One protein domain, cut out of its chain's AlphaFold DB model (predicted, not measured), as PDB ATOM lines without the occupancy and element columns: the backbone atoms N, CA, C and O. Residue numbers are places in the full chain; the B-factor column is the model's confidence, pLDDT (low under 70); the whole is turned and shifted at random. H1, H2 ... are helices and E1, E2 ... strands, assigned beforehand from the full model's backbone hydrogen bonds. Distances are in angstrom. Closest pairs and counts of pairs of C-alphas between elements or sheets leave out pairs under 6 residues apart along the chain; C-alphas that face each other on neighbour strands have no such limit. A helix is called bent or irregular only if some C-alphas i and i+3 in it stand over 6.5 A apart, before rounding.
ATOM      1  N   VAL A   2      14.924  10.277  28.777       94.62
ATOM      2  CA  VAL A   2      15.538  10.291  30.136       94.62
ATOM      3  C   VAL A   2      16.963   9.727  30.156       94.62
ATOM      4  O   VAL A   2      17.853  10.368  30.697       94.62
ATOM      5  N   GLY A   3      17.192   8.561  29.539       94.19
ATOM      6  CA  GLY A   3      18.531   7.957  29.486       94.19
ATOM      7  C   GLY A   3      19.556   8.789  28.708       94.19
ATOM      8  O   GLY A   3      20.706   8.856  29.117       94.19
ATOM      9  N   ASP A   4      19.112   9.459  27.646       95.56
ATOM     10  CA  ASP A   4      19.916  10.402  26.856       95.56
ATOM     11  C   ASP A   4      20.315  11.608  27.729       95.56
ATOM     12  O   ASP A   4      21.492  11.780  28.038       95.56
ATOM     13  N   ALA A   5      19.341  12.342  28.278       93.75
ATOM     14  CA  ALA A   5      19.606  13.522  29.105       93.75
ATOM     15  C   ALA A   5      20.436  13.219  30.368       93.75
ATOM     16  O   ALA A   5      21.183  14.071  30.847       93.75
ATOM     17  N   LEU A   6      20.300  12.014  30.932       93.44
ATOM     18  CA  LEU A   6      21.096  11.571  32.077       93.44
ATOM     19  C   LEU A   6      22.537  11.224  31.672       93.44
ATOM     20  O   LEU A   6      23.473  11.559  32.394       93.44
ATOM     21  N   GLY A   7      22.711  10.549  30.532       92.94
ATOM     22  CA  GLY A   7      24.011  10.117  30.020       92.94
ATOM     23  C   GLY A   7      24.843  11.251  29.421       92.94
ATOM     24  O   GLY A   7      26.067  11.212  29.523       92.94
ATOM     25  N   ALA A   8      24.198  12.283  28.875       92.75
ATOM     26  CA  ALA A   8      24.849  13.419  28.224       92.75
ATOM     27  C   ALA A   8      25.896  14.115  29.114       92.75
ATOM     28  O   ALA A   8      26.942  14.543  28.635       92.75
ATOM     29  N   ALA A   9      25.649  14.189  30.427       91.69
ATOM     30  CA  ALA A   9      26.554  14.837  31.379       91.69
ATOM     31  C   ALA A   9      27.880  14.089  31.605       91.69
ATOM     32  O   ALA A   9      28.811  14.651  32.179       91.69
ATOM     33  N   VAL A  10      27.953  12.824  31.195       92.50
ATOM     34  CA  VAL A  10      29.107  11.937  31.397       92.50
ATOM     35  C   VAL A  10      29.554  11.276  30.094       92.50
ATOM     36  O   VAL A  10      30.274  10.275  30.098       92.50
ATOM     37  N   GLU A  11      29.114  11.810  28.957       92.94
ATOM     38  CA  GLU A  11      29.474  11.284  27.651       92.94
ATOM     39  C   GLU A  11      30.993  11.367  27.434       92.94
ATOM     40  O   GLU A  11      31.612  12.413  27.618       92.94
ATOM     41  N   GLY A  12      31.607  10.245  27.053       91.31
ATOM     42  CA  GLY A  12      33.056  10.144  26.852       91.31
ATOM     43  C   GLY A  12      33.881   9.984  28.134       91.31
ATOM     44  O   GLY A  12      35.099   9.841  28.039       91.31
ATOM     45  N   PHE A  13      33.257   9.963  29.317       93.00
ATOM     46  CA  PHE A  13      33.982   9.820  30.580       93.00
ATOM     47  C   PHE A  13      34.343   8.347  30.844       93.00
ATOM     48  O   PHE A  13      33.520   7.449  30.629       93.00
ATOM     49  N   PRO A  14      35.547   8.057  31.368       95.06
ATOM     50  CA  PRO A  14      35.884   6.732  31.870       95.06
ATOM     51  C   PRO A  14      34.962   6.312  33.018       95.06
ATOM     52  O   PRO A  14      34.583   7.115  33.869       95.06
ATOM     53  N   ARG A  15      34.675   5.009  33.116       95.44
ATOM     54  CA  ARG A  15      33.792   4.452  34.157       95.44
ATOM     55  C   ARG A  15      34.184   4.868  35.581       95.44
ATOM     56  O   ARG A  15      33.305   5.085  36.411       95.44
ATOM     57  N   GLU A  16      35.479   4.951  35.873       95.94
ATOM     58  CA  GLU A  16      35.962   5.323  37.207       95.94
ATOM     59  C   GLU A  16      35.706   6.798  37.540       95.94
ATOM     60  O   GLU A  16      35.361   7.108  38.679       95.94
ATOM     61  N   GLU A  17      35.764   7.692  36.550       94.31
ATOM     62  CA  GLU A  17      35.410   9.107  36.730       94.31
ATOM     63  C   GLU A  17      33.908   9.271  36.977       94.31
ATOM     64  O   GLU A  17      33.511   9.969  37.909       94.31
ATOM     65  N   ILE A  18      33.071   8.539  36.230       94.75
ATOM     66  CA  ILE A  18      31.613   8.514  36.443       94.75
ATOM     67  C   ILE A  18      31.282   8.061  37.870       94.75
ATOM     68  O   ILE A  18      30.437   8.652  38.539       94.75
ATOM     69  N   ARG A  19      31.971   7.026  38.362       96.00
ATOM     70  CA  ARG A  19      31.806   6.529  39.735       96.00
ATOM     71  C   ARG A  19      32.262   7.536  40.785       96.00
ATOM     72  O   ARG A  19      31.607   7.653  41.816       96.00
ATOM     73  N   SER A  20      33.369   8.244  40.549       95.19
ATOM     74  CA  SER A  20      33.824   9.302  41.462       95.19
ATOM     75  C   SER A  20      32.776  10.400  41.569       95.19
ATOM     76  O   SER A  20      32.305  10.691  42.667       95.19
ATOM     77  N   LEU A  21      32.319  10.904  40.420       92.00
ATOM     78  CA  LEU A  21      31.276  11.921  40.332       92.00
ATOM     79  C   LEU A  21      29.990  11.480  41.047       92.00
ATOM     80  O   LEU A  21      29.395  12.255  41.796       92.00
ATOM     81  N   ALA A  22      29.577  10.225  40.854       94.94
ATOM     82  CA  ALA A  22      28.383   9.681  41.488       94.94
ATOM     83  C   ALA A  22      28.499   9.617  43.021       94.94
ATOM     84  O   ALA A  22      27.556   9.989  43.729       94.94
ATOM     85  N   ARG A  23      29.660   9.204  43.545       96.75
ATOM     86  CA  ARG A  23      29.914   9.151  44.992       96.75
ATOM     87  C   ARG A  23      29.969  10.539  45.609       96.75
ATOM     88  O   ARG A  23      29.413  10.737  46.683       96.75
ATOM     89  N   GLU A  24      30.593  11.489  44.926       94.38
ATOM     90  CA  GLU A  24      30.674  12.881  45.375       94.38
ATOM     91  C   GLU A  24      29.300  13.562  45.390       94.38
ATOM     92  O   GLU A  24      28.999  14.320  46.308       94.38
ATOM     93  N   THR A  25      28.445  13.262  44.407       93.69
ATOM     94  CA  THR A  25      27.151  13.945  44.236       93.69
ATOM     95  C   THR A  25      26.018  13.290  45.032       93.69
ATOM     96  O   THR A  25      25.197  13.990  45.622       93.69
ATOM     97  N   TRP A  26      25.955  11.954  45.061       96.50
ATOM     98  CA  TRP A  26      24.836  11.199  45.653       96.50
ATOM     99  C   TRP A  26      25.250  10.189  46.725       96.50
ATOM    100  O   TRP A  26      24.389   9.543  47.314       96.50
ATOM    101  N   GLY A  27      26.548  10.007  46.981       96.75
ATOM    102  CA  GLY A  27      27.020   8.990  47.922       96.75
ATOM    103  C   GLY A  27      26.810   7.549  47.441       96.75
ATOM    104  O   GLY A  27      26.801   6.634  48.261       96.75
ATOM    105  N   THR A  28      26.633   7.325  46.131       95.88
ATOM    106  CA  THR A  28      26.461   5.985  45.538       95.88
ATOM    107  C   THR A  28      27.395   5.771  44.345       95.88
ATOM    108  O   THR A  28      27.967   6.721  43.826       95.88
ATOM    109  N   ASP A  29      27.536   4.531  43.871       94.06
ATOM    110  CA  ASP A  29      28.316   4.224  42.658       94.06
ATOM    111  C   ASP A  29      27.549   4.473  41.344       94.06
ATOM    112  O   ASP A  29      28.083   4.212  40.261       94.06
ATOM    113  N   LEU A  30      26.293   4.925  41.419       93.88
ATOM    114  CA  LEU A  30      25.414   5.113  40.268       93.88
ATOM    115  C   LEU A  30      24.984   6.573  40.137       93.88
ATOM    116  O   LEU A  30      24.735   7.264  41.121       93.88
ATOM    117  N   VAL A  31      24.842   7.027  38.894       92.56
ATOM    118  CA  VAL A  31      24.227   8.322  38.590       92.56
ATOM    119  C   VAL A  31      22.737   8.241  38.931       92.56
ATOM    120  O   VAL A  31      22.032   7.381  38.403       92.56
ATOM    121  N   GLN A  32      22.260   9.114  39.825       93.62
ATOM    122  CA  GLN A  32      20.875   9.089  40.332       93.62
ATOM    123  C   GLN A  32      20.052  10.335  39.981       93.62
ATOM    124  O   GLN A  32      18.869  10.406  40.309       93.62
ATOM    125  N   GLY A  33      20.645  11.313  39.299       94.25
ATOM    126  CA  GLY A  33      19.955  12.530  38.894       94.25
ATOM    127  C   GLY A  33      20.696  13.273  37.794       94.25
ATOM    128  O   GLY A  33      21.819  12.924  37.431       94.25
ATOM    129  N   PHE A  34      20.055  14.308  37.263       94.75
ATOM    130  CA  PHE A  34      20.677  15.173  36.267       94.75
ATOM    131  C   PHE A  34      21.774  16.026  36.903       94.75
ATOM    132  O   PHE A  34      21.609  16.535  38.012       94.75
ATOM    133  N   ILE A  35      22.871  16.203  36.169       91.94
ATOM    134  CA  ILE A  35      23.978  17.088  36.534       91.94
ATOM    135  C   ILE A  35      24.031  18.215  35.509       91.94
ATOM    136  O   ILE A  35      23.772  18.004  34.325       91.94
ATOM    137  N   GLU A  36      24.356  19.415  35.980       94.00
ATOM    138  CA  GLU A  36      24.664  20.533  35.101       94.00
ATOM    139  C   GLU A  36      25.957  20.237  34.324       94.00
ATOM    140  O   GLU A  36      27.030  20.090  34.913       94.00
ATOM    141  N   ALA A  37      25.856  20.158  33.001       93.81
ATOM    142  CA  ALA A  37      26.969  19.811  32.130       93.81
ATOM    143  C   ALA A  37      26.854  20.498  30.770       93.81
ATOM    144  O   ALA A  37      25.784  20.952  30.368       93.81
ATOM    145  N   VAL A  38      27.966  20.565  30.048       94.88
ATOM    146  CA  VAL A  38      27.989  20.915  28.630       94.88
ATOM    147  C   VAL A  38      27.825  19.617  27.835       94.88
ATOM    148  O   VAL A  38      28.699  18.761  27.948       94.88
ATOM    149  N   PRO A  39      26.748  19.421  27.053       93.88
ATOM    150  CA  PRO A  39      26.623  18.219  26.230       93.88
ATOM    151  C   PRO A  39      27.623  18.241  25.068       93.88
ATOM    152  O   PRO A  39      28.030  19.313  24.599       93.88
ATOM    153  N   MET A  40      28.024  17.070  24.576       93.00
ATOM    154  CA  MET A  40      29.047  16.970  23.537       93.00
ATOM    155  C   MET A  40      28.624  17.676  22.239       93.00
ATOM    156  O   MET A  40      27.484  17.602  21.791       93.00
ATOM    157  N   GLY A  41      29.561  18.383  21.600       91.75
ATOM    158  CA  GLY A  41      29.344  18.920  20.253       91.75
ATOM    159  C   GLY A  41      28.355  20.093  20.152       91.75
ATOM    160  O   GLY A  41      27.953  20.441  19.039       91.75
ATOM    161  N   THR A  42      27.956  20.689  21.281       94.25
ATOM    162  CA  THR A  42      26.887  21.705  21.365       94.25
ATOM    163  C   THR A  42      27.377  23.147  21.230       94.25
ATOM    164  O   THR A  42      26.707  23.962  20.596       94.25
ATOM    165  N   PHE A  43      28.558  23.470  21.767       95.56
ATOM    166  CA  PHE A  43      29.116  24.828  21.772       95.56
ATOM    167  C   PHE A  43      30.552  24.866  21.261       95.56
ATOM    168  O   PHE A  43      31.325  23.928  21.451       95.56
ATOM    169  N   VAL A  44      30.919  25.997  20.665       95.75
ATOM    170  CA  VAL A  44      32.289  26.360  20.276       95.75
ATOM    171  C   VAL A  44      32.615  27.771  20.786       95.75
ATOM    172  O   VAL A  44      31.691  28.532  21.096       95.75
ATOM    173  N   PRO A  45      33.901  28.152  20.893       96.56
ATOM    174  CA  PRO A  45      34.286  29.523  21.216       96.56
ATOM    175  C   PRO A  45      33.654  30.560  20.271       96.56
ATOM    176  O   PRO A  45      33.505  30.330  19.067       96.56
ATOM    177  N   GLY A  46      33.271  31.701  20.839       95.56
ATOM    178  CA  GLY A  46      32.783  32.874  20.119       95.56
ATOM    179  C   GLY A  46      33.916  33.724  19.540       95.56
ATOM    180  O   GLY A  46      35.089  33.360  19.607       95.56
ATOM    181  N   SER A  47      33.556  34.868  18.953       93.75
ATOM    182  CA  SER A  47      34.525  35.805  18.365       93.75
ATOM    183  C   SER A  47      35.363  36.542  19.411       93.75
ATOM    184  O   SER A  47      36.484  36.941  19.113       93.75
ATOM    185  N   GLU A  48      34.830  36.706  20.623       96.00
ATOM    186  CA  GLU A  48      35.482  37.412  21.725       96.00
ATOM    187  C   GLU A  48      35.991  36.436  22.800       96.00
ATOM    188  O   GLU A  48      35.383  35.376  23.018       96.00
ATOM    189  N   PRO A  49      37.066  36.780  23.534       94.00
ATOM    190  CA  PRO A  49      37.568  35.961  24.630       94.00
ATOM    191  C   PRO A  49      36.482  35.606  25.651       94.00
ATOM    192  O   PRO A  49      35.710  36.456  26.091       94.00
ATOM    193  N   ALA A  50      36.451  34.333  26.050       93.50
ATOM    194  CA  ALA A  50      35.502  33.783  27.022       93.50
ATOM    195  C   ALA A  50      34.008  33.942  26.661       93.50
ATOM    196  O   ALA A  50      33.135  33.860  27.532       93.50
ATOM    197  N   THR A  51      33.716  34.118  25.372       96.81
ATOM    198  CA  THR A  51      32.368  33.983  24.814       96.81
ATOM    199  C   THR A  51      32.228  32.651  24.088       96.81
ATOM    200  O   THR A  51      33.215  32.087  23.609       96.81
ATOM    201  N   TYR A  52      31.004  32.139  24.014       96.69
ATOM    202  CA  TYR A  52      30.680  30.876  23.361       96.69
ATOM    203  C   TYR A  52      29.440  31.038  22.494       96.69
ATOM    204  O   TYR A  52      28.578  31.876  22.762       96.69
ATOM    205  N   ARG A  53      29.337  30.217  21.452       95.12
ATOM    206  CA  ARG A  53      28.157  30.162  20.589       95.12
ATOM    207  C   ARG A  53      27.748  28.718  20.315       95.12
ATOM    208  O   ARG A  53      28.602  27.828  20.377       95.12
ATOM    209  N   PRO A  54      26.476  28.480  19.963       93.88
ATOM    210  CA  PRO A  54      26.049  27.185  19.466       93.88
ATOM    211  C   PRO A  54      26.868  26.725  18.255       93.88
ATOM    212  O   PRO A  54      27.237  27.520  17.382       93.88
ATOM    213  N   ALA A  55      27.141  25.426  18.213       92.69
ATOM    214  CA  ALA A  55      27.868  24.773  17.139       92.69
ATOM    215  C   ALA A  55      26.895  24.233  16.079       92.69
ATOM    216  O   ALA A  55      26.632  23.029  16.012       92.69
ATOM    217  N   THR A  56      26.321  25.122  15.271       87.69
ATOM    218  CA  THR A  56      25.286  24.792  14.275       87.69
ATOM    219  C   THR A  56      25.849  24.409  12.906       87.69
ATOM    220  O   THR A  56      25.174  23.734  12.135       87.69
ATOM    221  N   GLY A  57      27.087  24.797  12.587       84.00
ATOM    222  CA  GLY A  57      27.676  24.584  11.268       84.00
ATOM    223  C   GLY A  57      28.393  23.233  11.119       84.00
ATOM    224  O   GLY A  57      28.959  22.721  12.089       84.00
ATOM    225  N   PRO A  58      28.480  22.673   9.896       82.00
ATOM    226  CA  PRO A  58      29.240  21.445   9.629       82.00
ATOM    227  C   PRO A  58      30.760  21.636   9.766       82.00
ATOM    228  O   PRO A  58      31.492  20.672   9.956       82.00
ATOM    229  N   ARG A  59      31.241  22.886   9.693       86.88
ATOM    230  CA  ARG A  59      32.657  23.249   9.885       86.88
ATOM    231  C   ARG A  59      33.010  23.598  11.328       86.88
ATOM    232  O   ARG A  59      34.166  23.910  11.599       86.88
ATOM    233  N   ASP A  60      32.030  23.593  12.232       90.31
ATOM    234  CA  ASP A  60      32.306  23.853  13.638       90.31
ATOM    235  C   ASP A  60      33.161  22.721  14.210       90.31
ATOM    236  O   ASP A  60      32.807  21.543  14.157       90.31
ATOM    237  N   ALA A  61      34.309  23.124  14.736       84.75
ATOM    238  CA  ALA A  61      35.316  22.292  15.371       84.75
ATOM    239  C   ALA A  61      35.786  22.998  16.653       84.75
ATOM    240  O   ALA A  61      35.395  24.137  16.912       84.75
ATOM    241  N   ASN A  62      36.646  22.351  17.445       91.94
ATOM    242  CA  ASN A  62      37.120  22.869  18.740       91.94
ATOM    243  C   ASN A  62      35.972  23.112  19.731       91.94
ATOM    244  O   ASN A  62      35.780  24.219  20.237       91.94
ATOM    245  N   PHE A  63      35.188  22.066  19.980       94.06
ATOM    246  CA  PHE A  63      34.059  22.124  20.899       94.06
ATOM    247  C   PHE A  63      34.490  22.469  22.325       94.06
ATOM    248  O   PHE A  63      35.576  22.100  22.777       94.06
ATOM    249  N   VAL A  64      33.597  23.144  23.046       95.12
ATOM    250  CA  VAL A  64      33.694  23.252  24.503       95.12
ATOM    251  C   VAL A  64      33.691  21.831  25.085       95.12
ATOM    252  O   VAL A  64      32.872  21.019  24.647       95.12
ATOM    253  N   PRO A  65      34.597  21.501  26.029       93.12
ATOM    254  CA  PRO A  65      34.659  20.166  26.614       93.12
ATOM    255  C   PRO A  65      33.317  19.727  27.201       93.12
ATOM    256  O   PRO A  65      32.649  20.518  27.867       93.12
ATOM    257  N   THR A  66      32.956  18.468  26.950       92.75
ATOM    258  CA  THR A  66      31.759  17.844  27.524       92.75
ATOM    259  C   THR A  66      31.916  17.618  29.030       92.75
ATOM    260  O   THR A  66      33.036  17.463  29.526       92.75
ATOM    261  N   GLY A  67      30.796  17.581  29.749       90.81
ATOM    262  CA  GLY A  67      30.749  17.325  31.188       90.81
ATOM    263  C   GLY A  67      30.649  18.590  32.049       90.81
ATOM    264  O   GLY A  67      30.176  19.626  31.567       90.81
ATOM    265  N   PRO A  68      31.025  18.527  33.343       90.81
ATOM    266  CA  PRO A  68      30.877  19.652  34.260       90.81
ATOM    267  C   PRO A  68      31.582  20.924  33.750       90.81
ATOM    268  O   PRO A  68      32.702  20.850  33.238       90.81
ATOM    269  N   PRO A  69      30.964  22.109  33.895       93.31
ATOM    270  CA  PRO A  69      31.504  23.340  33.332       93.31
ATOM    271  C   PRO A  69      32.853  23.714  33.961       93.31
ATOM    272  O   PRO A  69      32.976  23.858  35.176       93.31
ATOM    273  N   THR A  70      33.859  23.940  33.112       93.19
ATOM    274  CA  THR A  70      35.255  24.204  33.517       93.19
ATOM    275  C   THR A  70      35.523  25.644  33.960       93.19
ATOM    276  O   THR A  70      36.581  25.942  34.511       93.19
ATOM    277  N   SER A  71      34.587  26.564  33.715       95.12
ATOM    278  CA  SER A  71      34.662  27.957  34.155       95.12
ATOM    279  C   SER A  71      33.269  28.543  34.362       95.12
ATOM    280  O   SER A  71      32.276  28.014  33.860       95.12
ATOM    281  N   GLU A  72      33.196  29.684  35.044       96.25
ATOM    282  CA  GLU A  72      31.939  30.402  35.264       96.25
ATOM    283  C   GLU A  72      31.287  30.874  33.953       96.25
ATOM    284  O   GLU A  72      30.066  30.858  33.816       96.25
ATOM    285  N   ASN A  73      32.092  31.243  32.952       96.69
ATOM    286  CA  ASN A  73      31.575  31.648  31.644       96.69
ATOM    287  C   ASN A  73      31.000  30.455  30.871       96.69
ATOM    288  O   ASN A  73      29.935  30.587  30.269       96.69
ATOM    289  N   VAL A  74      31.654  29.289  30.941       96.88
ATOM    290  CA  VAL A  74      31.125  28.034  30.376       96.88
ATOM    291  C   VAL A  74      29.834  27.638  31.084       96.88
ATOM    292  O   VAL A  74      28.859  27.312  30.413       96.88
ATOM    293  N   ARG A  75      29.793  27.718  32.421       96.69
ATOM    294  CA  ARG A  75      28.583  27.440  33.205       96.69
ATOM    295  C   ARG A  75      27.416  28.307  32.731       96.69
ATOM    296  O   ARG A  75      26.381  27.786  32.345       96.69
ATOM    297  N   LYS A  76      27.619  29.624  32.659       96.25
ATOM    298  CA  LYS A  76      26.576  30.588  32.273       96.25
ATOM    299  C   LYS A  76      26.076  30.453  30.835       96.25
ATOM    300  O   LYS A  76      24.904  30.709  30.587       96.25
ATOM    301  N   GLN A  77      26.954  30.131  29.884       95.69
ATOM    302  CA  GLN A  77      26.620  30.179  28.453       95.69
ATOM    303  C   GLN A  77      26.280  28.796  27.877       95.69
ATOM    304  O   GLN A  77      25.381  28.669  27.039       95.69
ATOM    305  N   CYS A  78      26.959  27.749  28.346       95.75
ATOM    306  CA  CYS A  78      26.971  26.437  27.698       95.75
ATOM    307  C   CYS A  78      26.328  25.337  28.537       95.75
ATOM    308  O   CYS A  78      25.860  24.351  27.972       95.75
ATOM    309  N   ALA A  79      26.317  25.464  29.867       95.12
ATOM    310  CA  ALA A  79      25.818  24.383  30.697       95.12
ATOM    311  C   ALA A  79      24.301  24.223  30.568       95.12
ATOM    312  O   ALA A  79      23.554  25.181  30.339       95.12
ATOM    313  N   ARG A  80      23.860  22.974  30.658       94.56
ATOM    314  CA  ARG A  80      22.474  22.530  30.559       94.56
ATOM    315  C   ARG A  80      22.213  21.516  31.667       94.56
ATOM    316  O   ARG A  80      23.120  20.806  32.092       94.56
ATOM    317  N   LEU A  81      20.966  21.439  32.122       95.06
ATOM    318  CA  LEU A  81      20.524  20.483  33.135       95.06
ATOM    319  C   LEU A  81      19.321  19.709  32.595       95.06
ATOM    320  O   LEU A  81      18.312  20.314  32.244       95.06
ATOM    321  N   GLY A  82      19.431  18.379  32.533       93.12
ATOM    322  CA  GLY A  82      18.330  17.504  32.106       93.12
ATOM    323  C   GLY A  82      17.886  17.701  30.653       93.12
ATOM    324  O   GLY A  82      16.743  17.400  30.314       93.12
TER     325      GLY A  82
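Overview. This is residues 2 to 82 of the 219 residues of the protein "Hypothetical protein" of Polarella glacialis (UniProt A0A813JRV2). Two small groups of elements sit toward opposite ends of an elongated body, joined by long loop stretches that run through its middle: H1 and H2, about perpendicular to each other, toward one end, and the strand hairpin of E1 and E2 with the short helix H3 beside it toward the other. H2 and the hairpin are the parts farthest out, and the last residues, 79 to 82, run back from H3 toward the helix end. The printed part has 81 residues with three named helices and two named strands, in the order H1, H2, E1, E2, H3; the two strands make one antiparallel sheet. The class is mostly helix, though under half of the residues are in named elements. The whole is compact, with a radius of gyration of the C-alphas of 13.4 A, and spans 41 by 25 by 20 A.

Along the chain. H1 is residues 2 to 10, 13.7 A from first to last C-alpha, and begins at C-alpha 2 (15.538, 10.291, 30.136). It is neither bent nor irregular, but only just: C-alphas 6 and 9 are 6.4 A apart. H2, residues 15 to 26, is the longest helix at 16.1 A and ends at C-alpha 26 (24.836, 11.199, 45.653). E1 is residues 43 to 45, 7.0 A long, and E2 is residues 52 to 54, 7.1 A long. H3, residues 72 to 78, measures 9.9 A and ends at C-alpha 78 (26.971, 26.437, 27.698).

Arrangement. H1 and H2 are close but not clearly touching, their closest C-alphas being those of Val 10 and Ile 18, 6.6 A apart. Their lines are about perpendicular, at 73 degrees. E1 and E2 form an antiparallel hairpin, with 142 degrees between their directions. C-alphas 44 and 53 face each other at 5.6 A; N 44 and O 53 are within hydrogen-bond range at 3.0 A, and N 53 and O 44 at 2.9 A. The closest C-alphas of E2 and H3 are those of Tyr 52 and Gln 77, 6.5 A apart. H1 is apart from E1, E2 and H3, and H2 is apart from E2 and H3. Each O i to N i+4 pair is within hydrogen-bond range in H2 and H3, against 3 of 5 in H1.

Size, cuts and confidence. The two C-alphas farthest apart are those of Thr 28 and Ser 47, at 41.1 A, while the C-alphas of Val 2 and Gly 82 are 8.0 A apart. The printed part has no cut. The link from H1 to H2 is tight and that from E1 to E2 short; those from H2 to E1, 16 residues, and from E2 to H3, 17 residues, are long. The mean pLDDT of the printed part is 93.7, and no printed residue is under 70.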